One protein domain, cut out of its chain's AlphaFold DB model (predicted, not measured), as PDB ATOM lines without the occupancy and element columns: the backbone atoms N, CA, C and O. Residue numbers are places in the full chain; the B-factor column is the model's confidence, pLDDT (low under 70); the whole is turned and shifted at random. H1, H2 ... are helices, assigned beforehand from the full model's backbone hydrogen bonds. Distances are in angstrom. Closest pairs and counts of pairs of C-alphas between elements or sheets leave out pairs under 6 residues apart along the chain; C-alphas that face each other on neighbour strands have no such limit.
ATOM      1  N   GLU A  33     323.788 224.245 365.964       77.81
ATOM      2  CA  GLU A  33     324.941 224.807 365.249       77.81
ATOM      3  C   GLU A  33     325.977 223.736 364.877       77.81
ATOM      4  O   GLU A  33     326.451 223.691 363.742       77.81
ATOM      5  N   GLN A  34     326.294 222.824 365.802       78.94
ATOM      6  CA  GLN A  34     327.186 221.686 365.542       78.94
ATOM      7  C   GLN A  34     326.636 220.784 364.429       78.94
ATOM      8  O   GLN A  34     327.358 220.407 363.503       78.94
ATOM      9  N   CYS A  35     325.338 220.490 364.486       81.69
ATOM     10  CA  CYS A  35     324.615 219.757 363.455       81.69
ATOM     11  C   CYS A  35     324.728 220.445 362.081       81.69
ATOM     12  O   CYS A  35     325.071 219.784 361.099       81.69
ATOM     13  N   LYS A  36     324.500 221.767 362.008       79.38
ATOM     14  CA  LYS A  36     324.622 222.556 360.765       79.38
ATOM     15  C   LYS A  36     326.025 222.461 360.176       79.38
ATOM     16  O   LYS A  36     326.172 222.171 358.990       79.38
ATOM     17  N   GLN A  37     327.047 222.683 361.001       84.56
ATOM     18  CA  GLN A  37     328.446 222.649 360.568       84.56
ATOM     19  C   GLN A  37     328.820 221.275 360.013       84.56
ATOM     20  O   GLN A  37     329.355 221.178 358.911       84.56
ATOM     21  N   LYS A  38     328.454 220.207 360.726       85.69
ATOM     22  CA  LYS A  38     328.751 218.838 360.304       85.69
ATOM     23  C   LYS A  38     328.025 218.452 359.014       85.69
ATOM     24  O   LYS A  38     328.626 217.857 358.125       85.69
ATOM     25  N   ALA A  39     326.747 218.810 358.884       84.44
ATOM     26  CA  ALA A  39     325.990 218.568 357.657       84.44
ATOM     27  C   ALA A  39     326.609 219.311 356.461       84.44
ATOM     28  O   ALA A  39     326.758 218.736 355.385       84.44
ATOM     29  N   LYS A  40     327.026 220.566 356.664       85.06
ATOM     30  CA  LYS A  40     327.680 221.382 355.637       85.06
ATOM     31  C   LYS A  40     329.039 220.820 355.218       85.06
ATOM     32  O   LYS A  40     329.358 220.850 354.035       85.06
ATOM     33  N   GLU A  41     329.824 220.308 356.161       89.00
ATOM     34  CA  GLU A  41     331.118 219.678 355.879       89.00
ATOM     35  C   GLU A  41     330.957 218.439 354.992       89.00
ATOM     36  O   GLU A  41     331.552 218.382 353.915       89.00
ATOM     37  N   ILE A  42     330.091 217.501 355.395       88.12
ATOM     38  CA  ILE A  42     329.811 216.273 354.630       88.12
ATOM     39  C   ILE A  42     329.316 216.626 353.229       88.12
ATOM     40  O   ILE A  42     329.736 216.045 352.232       88.12
ATOM     41  N   LEU A  43     328.440 217.623 353.139       85.75
ATOM     42  CA  LEU A  43     327.913 218.077 351.868       85.75
ATOM     43  C   LEU A  43     328.981 218.700 350.959       85.75
ATOM     44  O   LEU A  43     328.995 218.457 349.754       85.75
ATOM     45  N   ASN A  44     329.855 219.535 351.514       87.94
ATOM     46  CA  ASN A  44     330.921 220.147 350.737       87.94
ATOM     47  C   ASN A  44     331.891 219.076 350.216       87.94
ATOM     48  O   ASN A  44     332.341 219.155 349.074       87.94
ATOM     49  N   ASN A  45     332.140 218.036 351.016       90.19
ATOM     50  CA  ASN A  45     332.900 216.865 350.585       90.19
ATOM     51  C   ASN A  45     332.209 216.142 349.417       90.19
ATOM     52  O   ASN A  45     332.828 215.902 348.385       90.19
ATOM     53  N   LEU A  46     330.900 215.904 349.533       88.50
ATOM     54  CA  LEU A  46     330.043 215.358 348.475       88.50
ATOM     55  C   LEU A  46     330.161 216.134 347.163       88.50
ATOM     56  O   LEU A  46     330.359 215.540 346.106       88.50
ATOM     57  N   TYR A  47     330.071 217.462 347.223       88.75
ATOM     58  CA  TYR A  47     330.255 218.301 346.043       88.75
ATOM     59  C   TYR A  47     331.665 218.184 345.489       88.75
ATOM     60  O   TYR A  47     331.825 218.114 344.279       88.75
ATOM     61  N   SER A  48     332.683 218.144 346.342       90.50
ATOM     62  CA  SER A  48     334.063 218.004 345.889       90.50
ATOM     63  C   SER A  48     334.289 216.680 345.150       90.50
ATOM     64  O   SER A  48     334.947 216.673 344.113       90.50
ATOM     65  N   ILE A  49     333.726 215.577 345.650       90.62
ATOM     66  CA  ILE A  49     333.897 214.234 345.074       90.62
ATOM     67  C   ILE A  49     333.114 214.087 343.766       90.62
ATOM     68  O   ILE A  49     333.618 213.524 342.798       90.62
ATOM     69  N   GLU A  50     331.896 214.626 343.708       90.25
ATOM     70  CA  GLU A  50     331.005 214.466 342.553       90.25
ATOM     71  C   GLU A  50     331.217 215.529 341.458       90.25
ATOM     72  O   GLU A  50     330.492 215.544 340.466       90.25
ATOM     73  N   GLY A  51     332.216 216.409 341.601       89.50
ATOM     74  CA  GLY A  51     332.583 217.396 340.574       89.50
ATOM     75  C   GLY A  51     331.814 218.721 340.644       89.50
ATOM     76  O   GLY A  51     331.708 219.440 339.652       89.50
ATOM     77  N   GLY A  52     331.274 219.053 341.812       90.00
ATOM     78  CA  GLY A  52     330.585 220.299 342.136       90.00
ATOM     79  C   GLY A  52     329.112 220.093 342.483       90.00
ATOM     80  O   GLY A  52     328.553 219.010 342.322       90.00
ATOM     81  N   LYS A  53     328.453 221.166 342.942       84.88
ATOM     82  CA  LYS A  53     327.030 221.142 343.323       84.88
ATOM     83  C   LYS A  53     326.127 220.682 342.173       84.88
ATOM     84  O   LYS A  53     325.277 219.823 342.377       84.88
ATOM     85  N   GLU A  54     326.302 221.224 340.969       86.38
ATOM     86  CA  GLU A  54     325.457 220.878 339.813       86.38
ATOM     87  C   GLU A  54     325.659 219.430 339.354       86.38
ATOM     88  O   GLU A  54     324.688 218.728 339.070       86.38
ATOM     89  N   ALA A  55     326.914 218.971 339.322       88.94
ATOM     90  CA  ALA A  55     327.254 217.601 338.962       88.94
ATOM     91  C   ALA A  55     326.693 216.608 339.987       88.94
ATOM     92  O   ALA A  55     326.023 215.656 339.595       88.94
ATOM     93  N   PHE A  56     326.837 216.898 341.284       87.88
ATOM     94  CA  PHE A  56     326.192 216.139 342.351       87.88
ATOM     95  C   PHE A  56     324.669 216.074 342.181       87.88
ATOM     96  O   PHE A  56     324.108 214.983 342.189       87.88
ATOM     97  N   LEU A  57     323.983 217.213 342.019       85.44
ATOM     98  CA  LEU A  57     322.515 217.246 341.921       85.44
ATOM     99  C   LEU A  57     322.018 216.427 340.726       85.44
ATOM    100  O   LEU A  57     321.047 215.674 340.836       85.44
ATOM    101  N   ARG A  58     322.721 216.528 339.597       86.56
ATOM    102  CA  ARG A  58     322.443 215.738 338.401       86.56
ATOM    103  C   ARG A  58     322.694 214.246 338.640       86.56
ATOM    104  O   ARG A  58     321.798 213.446 338.378       86.56
ATOM    105  N   SER A  59     323.858 213.868 339.167       86.44
ATOM    106  CA  SER A  59     324.202 212.472 339.468       86.44
ATOM    107  C   SER A  59     323.253 211.855 340.496       86.44
ATOM    108  O   SER A  59     322.826 210.716 340.324       86.44
ATOM    109  N   ASN A  60     322.856 212.606 341.524       84.38
ATOM    110  CA  ASN A  60     321.895 212.176 342.538       84.38
ATOM    111  C   ASN A  60     320.510 211.918 341.932       84.38
ATOM    112  O   ASN A  60     319.942 210.848 342.141       84.38
ATOM    113  N   SER A  61     320.002 212.849 341.119       82.19
ATOM    114  CA  SER A  61     318.713 212.700 340.425       82.19
ATOM    115  C   SER A  61     318.693 211.497 339.473       82.19
ATOM    116  O   SER A  61     317.684 210.807 339.343       82.19
ATOM    117  N   GLN A  62     319.832 211.187 338.848       85.50
ATOM    118  CA  GLN A  62     319.975 210.056 337.929       85.50
ATOM    119  C   GLN A  62     320.365 208.734 338.623       85.50
ATOM    120  O   GLN A  62     320.467 207.708 337.954       85.50
ATOM    121  N   GLY A  63     320.598 208.728 339.944       83.94
ATOM    122  CA  GLY A  63     321.070 207.551 340.689       83.94
ATOM    123  C   GLY A  63     322.516 207.130 340.372       83.94
ATOM    124  O   GLY A  63     322.925 206.007 340.678       83.94
ATOM    125  N   LEU A  64     323.294 208.027 339.764       88.44
ATOM    126  CA  LEU A  64     324.642 207.803 339.235       88.44
ATOM    127  C   LEU A  64     325.765 208.245 340.182       88.44
ATOM    128  O   LEU A  64     326.916 208.292 339.763       88.44
ATOM    129  N   LEU A  65     325.451 208.548 341.445       87.19
ATOM    130  CA  LEU A  65     326.467 208.899 342.439       87.19
ATOM    131  C   LEU A  65     327.556 207.824 342.535       87.19
ATOM    132  O   LEU A  65     327.261 206.614 342.529       87.19
ATOM    133  N   SER A  66     328.798 208.279 342.698       90.12
ATOM    134  CA  SER A  66     329.947 207.409 342.949       90.12
ATOM    135  C   SER A  66     329.770 206.649 344.267       90.12
ATOM    136  O   SER A  66     328.980 207.037 345.129       90.12
ATOM    137  N   SER A  67     330.514 205.557 344.462       89.62
ATOM    138  CA  SER A  67     330.459 204.798 345.723       89.62
ATOM    139  C   SER A  67     330.807 205.659 346.943       89.62
ATOM    140  O   SER A  67     330.134 205.549 347.967       89.62
ATOM    141  N   GLU A  68     331.795 206.552 346.822       87.62
ATOM    142  CA  GLU A  68     332.138 207.528 347.868       87.62
ATOM    143  C   GLU A  68     331.007 208.540 348.094       87.62
ATOM    144  O   GLU A  68     330.545 208.688 349.223       87.62
ATOM    145  N   GLY A  69     330.458 209.133 347.026       87.50
ATOM    146  CA  GLY A  69     329.312 210.044 347.120       87.50
ATOM    147  C   GLY A  69     328.076 209.398 347.759       87.50
ATOM    148  O   GLY A  69     327.382 210.026 348.553       87.50
ATOM    149  N   LYS A  70     327.815 208.113 347.497       87.88
ATOM    150  CA  LYS A  70     326.744 207.349 348.165       87.88
ATOM    151  C   LYS A  70     326.997 207.176 349.663       87.88
ATOM    152  O   LYS A  70     326.050 207.266 350.446       87.88
ATOM    153  N   GLY A  71     328.248 206.935 350.058       88.31
ATOM    154  CA  GLY A  71     328.656 206.836 351.459       88.31
ATOM    155  C   GLY A  71     328.462 208.157 352.204       88.31
ATOM    156  O   GLY A  71     327.804 208.185 353.245       88.31
ATOM    157  N   ASP A  72     328.943 209.263 351.636       88.00
ATOM    158  CA  ASP A  72     328.757 210.586 352.237       88.00
ATOM    159  C   ASP A  72     327.290 211.023 352.249       88.00
ATOM    160  O   ASP A  72     326.825 211.593 353.235       88.00
ATOM    161  N   LEU A  73     326.510 210.685 351.217       86.56
ATOM    162  CA  LEU A  73     325.071 210.952 351.213       86.56
ATOM    163  C   LEU A  73     324.373 210.203 352.355       86.56
ATOM    164  O   LEU A  73     323.507 210.762 353.028       86.56
ATOM    165  N   GLN A  74     324.761 208.954 352.615       87.31
ATOM    166  CA  GLN A  74     324.232 208.180 353.736       87.31
ATOM    167  C   GLN A  74     324.651 208.772 355.092       87.31
ATOM    168  O   GLN A  74     323.821 208.864 355.999       87.31
ATOM    169  N   ASN A  75     325.893 209.243 355.222       87.31
ATOM    170  CA  ASN A  75     326.350 209.961 356.414       87.31
ATOM    171  C   ASN A  75     325.564 211.254 356.639       87.31
ATOM    172  O   ASN A  75     325.149 211.531 357.766       87.31
ATOM    173  N   LEU A  76     325.304 212.017 355.577       84.94
ATOM    174  CA  LEU A  76     324.500 213.230 355.634       84.94
ATOM    175  C   LEU A  76     323.074 212.920 356.107       84.94
ATOM    176  O   LEU A  76     322.576 213.582 357.018       84.94
ATOM    177  N   LYS A  77     322.445 211.862 355.570       82.94
ATOM    178  CA  LYS A  77     321.134 211.379 356.041       82.94
ATOM    179  C   LYS A  77     321.153 211.031 357.531       82.94
ATOM    180  O   LYS A  77     320.228 211.394 358.254       82.94
ATOM    181  N   ASN A  78     322.209 210.370 358.003       84.50
ATOM    182  CA  ASN A  78     322.352 210.011 359.413       84.50
ATOM    183  C   ASN A  78     322.475 211.253 360.313       84.50
ATOM    184  O   ASN A  78     321.812 211.334 361.345       84.50
ATOM    185  N   VAL A  79     323.260 212.256 359.905       83.38
ATOM    186  CA  VAL A  79     323.369 213.527 360.640       83.38
ATOM    187  C   VAL A  79     322.022 214.247 360.688       83.38
ATOM    188  O   VAL A  79     321.590 214.644 361.764       83.38
ATOM    189  N   ILE A  80     321.305 214.345 359.566       80.38
ATOM    190  CA  ILE A  80     319.970 214.967 359.527       80.38
ATOM    191  C   ILE A  80     318.982 214.208 360.426       80.38
ATOM    192  O   ILE A  80     318.196 214.831 361.134       80.38
ATOM    193  N   SER A  81     319.046 212.873 360.461       77.94
ATOM    194  CA  SER A  81     318.195 212.061 361.340       77.94
ATOM    195  C   SER A  81     318.475 212.287 362.827       77.94
ATOM    196  O   SER A  81     317.554 212.204 363.636       77.94
ATOM    197  N   GLN A  82     319.728 212.549 363.200       78.31
ATOM    198  CA  GLN A  82     320.115 212.850 364.583       78.31
ATOM    199  C   GLN A  82     319.825 214.306 364.974       78.31
ATOM    200  O   GLN A  82     319.813 214.643 366.157       78.31
ATOM    201  N   CYS A  83     319.562 215.158 363.987       79.00
ATOM    202  CA  CYS A  83     319.356 216.587 364.146       79.00
ATOM    203  C   CYS A  83     317.981 216.978 363.574       79.00
ATOM    204  O   CYS A  83     317.902 217.557 362.488       79.00
ATOM    205  N   PRO A  84     316.874 216.694 364.286       66.50
ATOM    206  CA  PRO A  84     315.518 216.901 363.771       66.50
ATOM    207  C   PRO A  84     315.225 218.358 363.381       66.50
ATOM    208  O   PRO A  84     314.424 218.593 362.480       66.50
ATOM    209  N   ASN A  85     315.922 219.327 363.986       69.94
ATOM    210  CA  ASN A  85     315.812 220.745 363.639       69.94
ATOM    211  C   ASN A  85     316.506 221.128 362.318       69.94
ATOM    212  O   ASN A  85     316.217 222.196 361.787       69.94
ATOM    213  N   LEU A  86     317.376 220.281 361.746       67.75
ATOM    214  CA  LEU A  86     317.955 220.506 360.412       67.75
ATOM    215  C   LEU A  86     316.977 220.170 359.281       67.75
ATOM    216  O   LEU A  86     317.038 220.782 358.220       67.75
ATOM    217  N   LYS A  87     316.078 219.200 359.486       62.47
ATOM    218  CA  LYS A  87     315.105 218.767 358.471       62.47
ATOM    219  C   LYS A  87     314.173 219.896 357.976       62.47
ATOM    220  O   LYS A  87     313.955 219.956 356.770       62.47
ATOM    221  N   PRO A  88     313.632 220.786 358.834       55.31
ATOM    222  CA  PRO A  88     312.810 221.919 358.395       55.31
ATOM    223  C   PRO A  88     313.623 223.137 357.925       55.31
ATOM    224  O   PRO A  88     313.049 224.203 357.701       55.31
ATOM    225  N   MET A  89     314.951 223.037 357.842       55.84
ATOM    226  CA  MET A  89     315.796 224.207 357.658       55.84
ATOM    227  C   MET A  89     315.808 224.666 356.194       55.84
ATOM    228  O   MET A  89     316.056 223.849 355.307       55.84
ATOM    229  N   PRO A  90     315.550 225.960 355.924       49.06
ATOM    230  CA  PRO A  90     315.446 226.463 354.564       49.06
ATOM    231  C   PRO A  90     316.781 226.379 353.826       49.06
ATOM    232  O   PRO A  90     317.858 226.519 354.417       49.06
ATOM    233  N   GLU A  91     316.663 226.233 352.509       56.12
ATOM    234  CA  GLU A  91     317.736 226.139 351.520       56.12
ATOM    235  C   GLU A  91     318.903 227.092 351.753       56.12
ATOM    236  O   GLU A  91     320.064 226.739 351.579       56.12
ATOM    237  N   GLU A  92     318.589 228.304 352.187       50.41
ATOM    238  CA  GLU A  92     319.525 229.409 352.352       50.41
ATOM    239  C   GLU A  92     320.454 229.243 353.565       50.41
ATOM    240  O   GLU A  92     321.576 229.743 353.561       50.41
ATOM    241  N   GLN A  93     320.030 228.489 354.586       50.16
ATOM    242  CA  GLN A  93     320.847 228.223 355.777       50.16
ATOM    243  C   GLN A  93     321.806 227.039 355.590       50.16
ATOM    244  O   GLN A  93     322.873 227.017 356.204       50.16
ATOM    245  N   LEU A  94     321.457 226.074 354.731       56.34
ATOM    246  CA  LEU A  94     322.303 224.917 354.398       56.34
ATOM    247  C   LEU A  94     323.010 225.039 353.036       56.34
ATOM    248  O   LEU A  94     323.965 224.313 352.771       56.34
ATOM    249  N   GLY A  95     322.581 225.969 352.181       53.94
ATOM    250  CA  GLY A  95     323.042 226.139 350.801       53.94
ATOM    251  C   GLY A  95     322.432 225.155 349.785       53.94
ATOM    252  O   GLY A  95     322.934 225.063 348.655       53.94
ATOM    253  N   ILE A  96     321.394 224.399 350.167       57.78
ATOM    254  CA  ILE A  96     320.712 223.389 349.332       57.78
ATOM    255  C   ILE A  96     319.343 222.972 349.844       57.78
ATOM    256  O   ILE A  96     319.103 222.907 351.049       57.78
ATOM    257  N   ASP A  97     318.519 222.560 348.881       59.56
ATOM    258  CA  ASP A  97     317.225 221.939 349.107       59.56
ATOM    259  C   ASP A  97     317.424 220.507 349.590       59.56
ATOM    260  O   ASP A  97     317.736 219.601 348.815       59.56
ATOM    261  N   LEU A  98     317.246 220.284 350.896       59.78
ATOM    262  CA  LEU A  98     317.176 218.926 351.444       59.78
ATOM    263  C   LEU A  98     316.041 218.123 350.789       59.78
ATOM    264  O   LEU A  98     316.136 216.896 350.700       59.78
ATOM    265  N   SER A  99     314.997 218.801 350.301       58.91
ATOM    266  CA  SER A  99     313.900 218.192 349.546       58.91
ATOM    267  C   SER A  99     314.391 217.604 348.213       58.91
ATOM    268  O   SER A  99     314.000 216.492 347.855       58.91
ATOM    269  N   ALA A 100     315.342 218.258 347.538       55.84
ATOM    270  CA  ALA A 100     315.997 217.762 346.326       55.84
ATOM    271  C   ALA A 100     316.929 216.560 346.563       55.84
ATOM    272  O   ALA A 100     317.237 215.825 345.622       55.84
ATOM    273  N   LEU A 101     317.358 216.304 347.805       60.38
ATOM    274  CA  LEU A 101     318.117 215.093 348.140       60.38
ATOM    275  C   LEU A 101     317.233 213.835 348.279       60.38
ATOM    276  O   LEU A 101     317.772 212.754 348.526       60.38
ATOM    277  N   ASN A 102     315.904 213.942 348.118       55.88
ATOM    278  CA  ASN A 102     314.942 212.837 348.255       55.88
ATOM    279  C   ASN A 102     315.211 211.984 349.516       55.88
ATOM    280  O   ASN A 102     315.281 210.748 349.491       55.88
ATOM    281  N   ILE A 103     315.456 212.667 350.637       56.03
ATOM    282  CA  ILE A 103     315.685 212.051 351.945       56.03
ATOM    283  C   ILE A 103     314.318 211.741 352.562       56.03
ATOM    284  O   ILE A 103     313.820 212.494 353.399       56.03
ATOM    285  N   HIS A 104     313.685 210.666 352.089       43.50
ATOM    286  CA  HIS A 104     312.550 210.052 352.777       43.50
ATOM    287  C   HIS A 104     313.044 209.220 353.963       43.50
ATOM    288  O   HIS A 104     314.069 208.514 353.783       43.50
TER     289      HIS A 104
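AT A GLANCE: This is residues 33 to 104 of the 104 residues of an uncharacterized protein of Nitrosopumilus sp (UniProt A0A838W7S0). Two long helices, H1 and H3, lie side by side and run opposite ways, and the shorter H2 crosses from one to the other at one end of the pair. The chain leaves the far end of H3 and folds back on the same side of the pair as H2, through the very short H4 and a last stretch, residues 95 to 104, with no named element. The printed part has 72 residues with four named helices, H1, H2, H3 and H4 in chain order, and no named strand; its class is all helix. The whole is compact, with a radius of gyration of the C-alphas of 11.2 A, and spans 29 by 20 by 18 A.

IN THESE COORDINATES: Find C-alpha 33 at (324.941, 224.807, 365.249); from there H1, residues 33 to 50, runs 25.7 A to C-alpha 50 at (331.005, 214.466, 342.553). After a tight link of 2 residues you reach H2, residues 53 to 61, which measures 12.2 A from first to last C-alpha. A tight link of 5 residues leads on to H3, residues 67 to 82, which runs 23.0 A and ends at C-alpha 82, at (320.115, 212.850, 364.583). After a short link of 8 residues comes H4, residues 91 to 94.

HOW THE PARTS SIT: Begin with H1 and H3, which touch with 20 pairs of C-alphas within 8 A. Their closest C-alphas are those of Leu 46 and Gly 69, 5.5 A apart. They stand at a shallow tilt of 15 degrees and run opposite ways. H1 touches H2 with residues 46 to 50 alone, and only at the corner by their link; the closest C-alphas are those of Tyr 47 and Lys 53, 5.1 A apart. Their lines are about perpendicular, at 83 degrees. H2 and H3 are near each other, with 5 pairs of C-alphas within 10 A and their closest C-alphas 8.3 A apart. H4 is close to H1 but not clearly touching it; look at the C-alphas of Lys 40 and Leu 94, their closest, 6.6 A apart. H4 is apart from H2 and from H3. In the backbones of H1, H2 and H3 every O i to N i+4 pair is within hydrogen-bond range; H4 is too short for such a pair, and its 1 O i to N i+3 pair is not within range.

THE WHOLE: The two C-alphas farthest apart are those of Glu 33 and Gln 62, at 31.4 A, while the first and last printed C-alphas, of Glu 33 and His 104, are 23.0 A apart. The printed part has no cut, and none of its links between helices is long. His 104 is the chain's last residue. The mean pLDDT of the printed part is 77.5; look to residues 84 to 104 for the model's low confidence, under 70, and to H4 for a mean of 53.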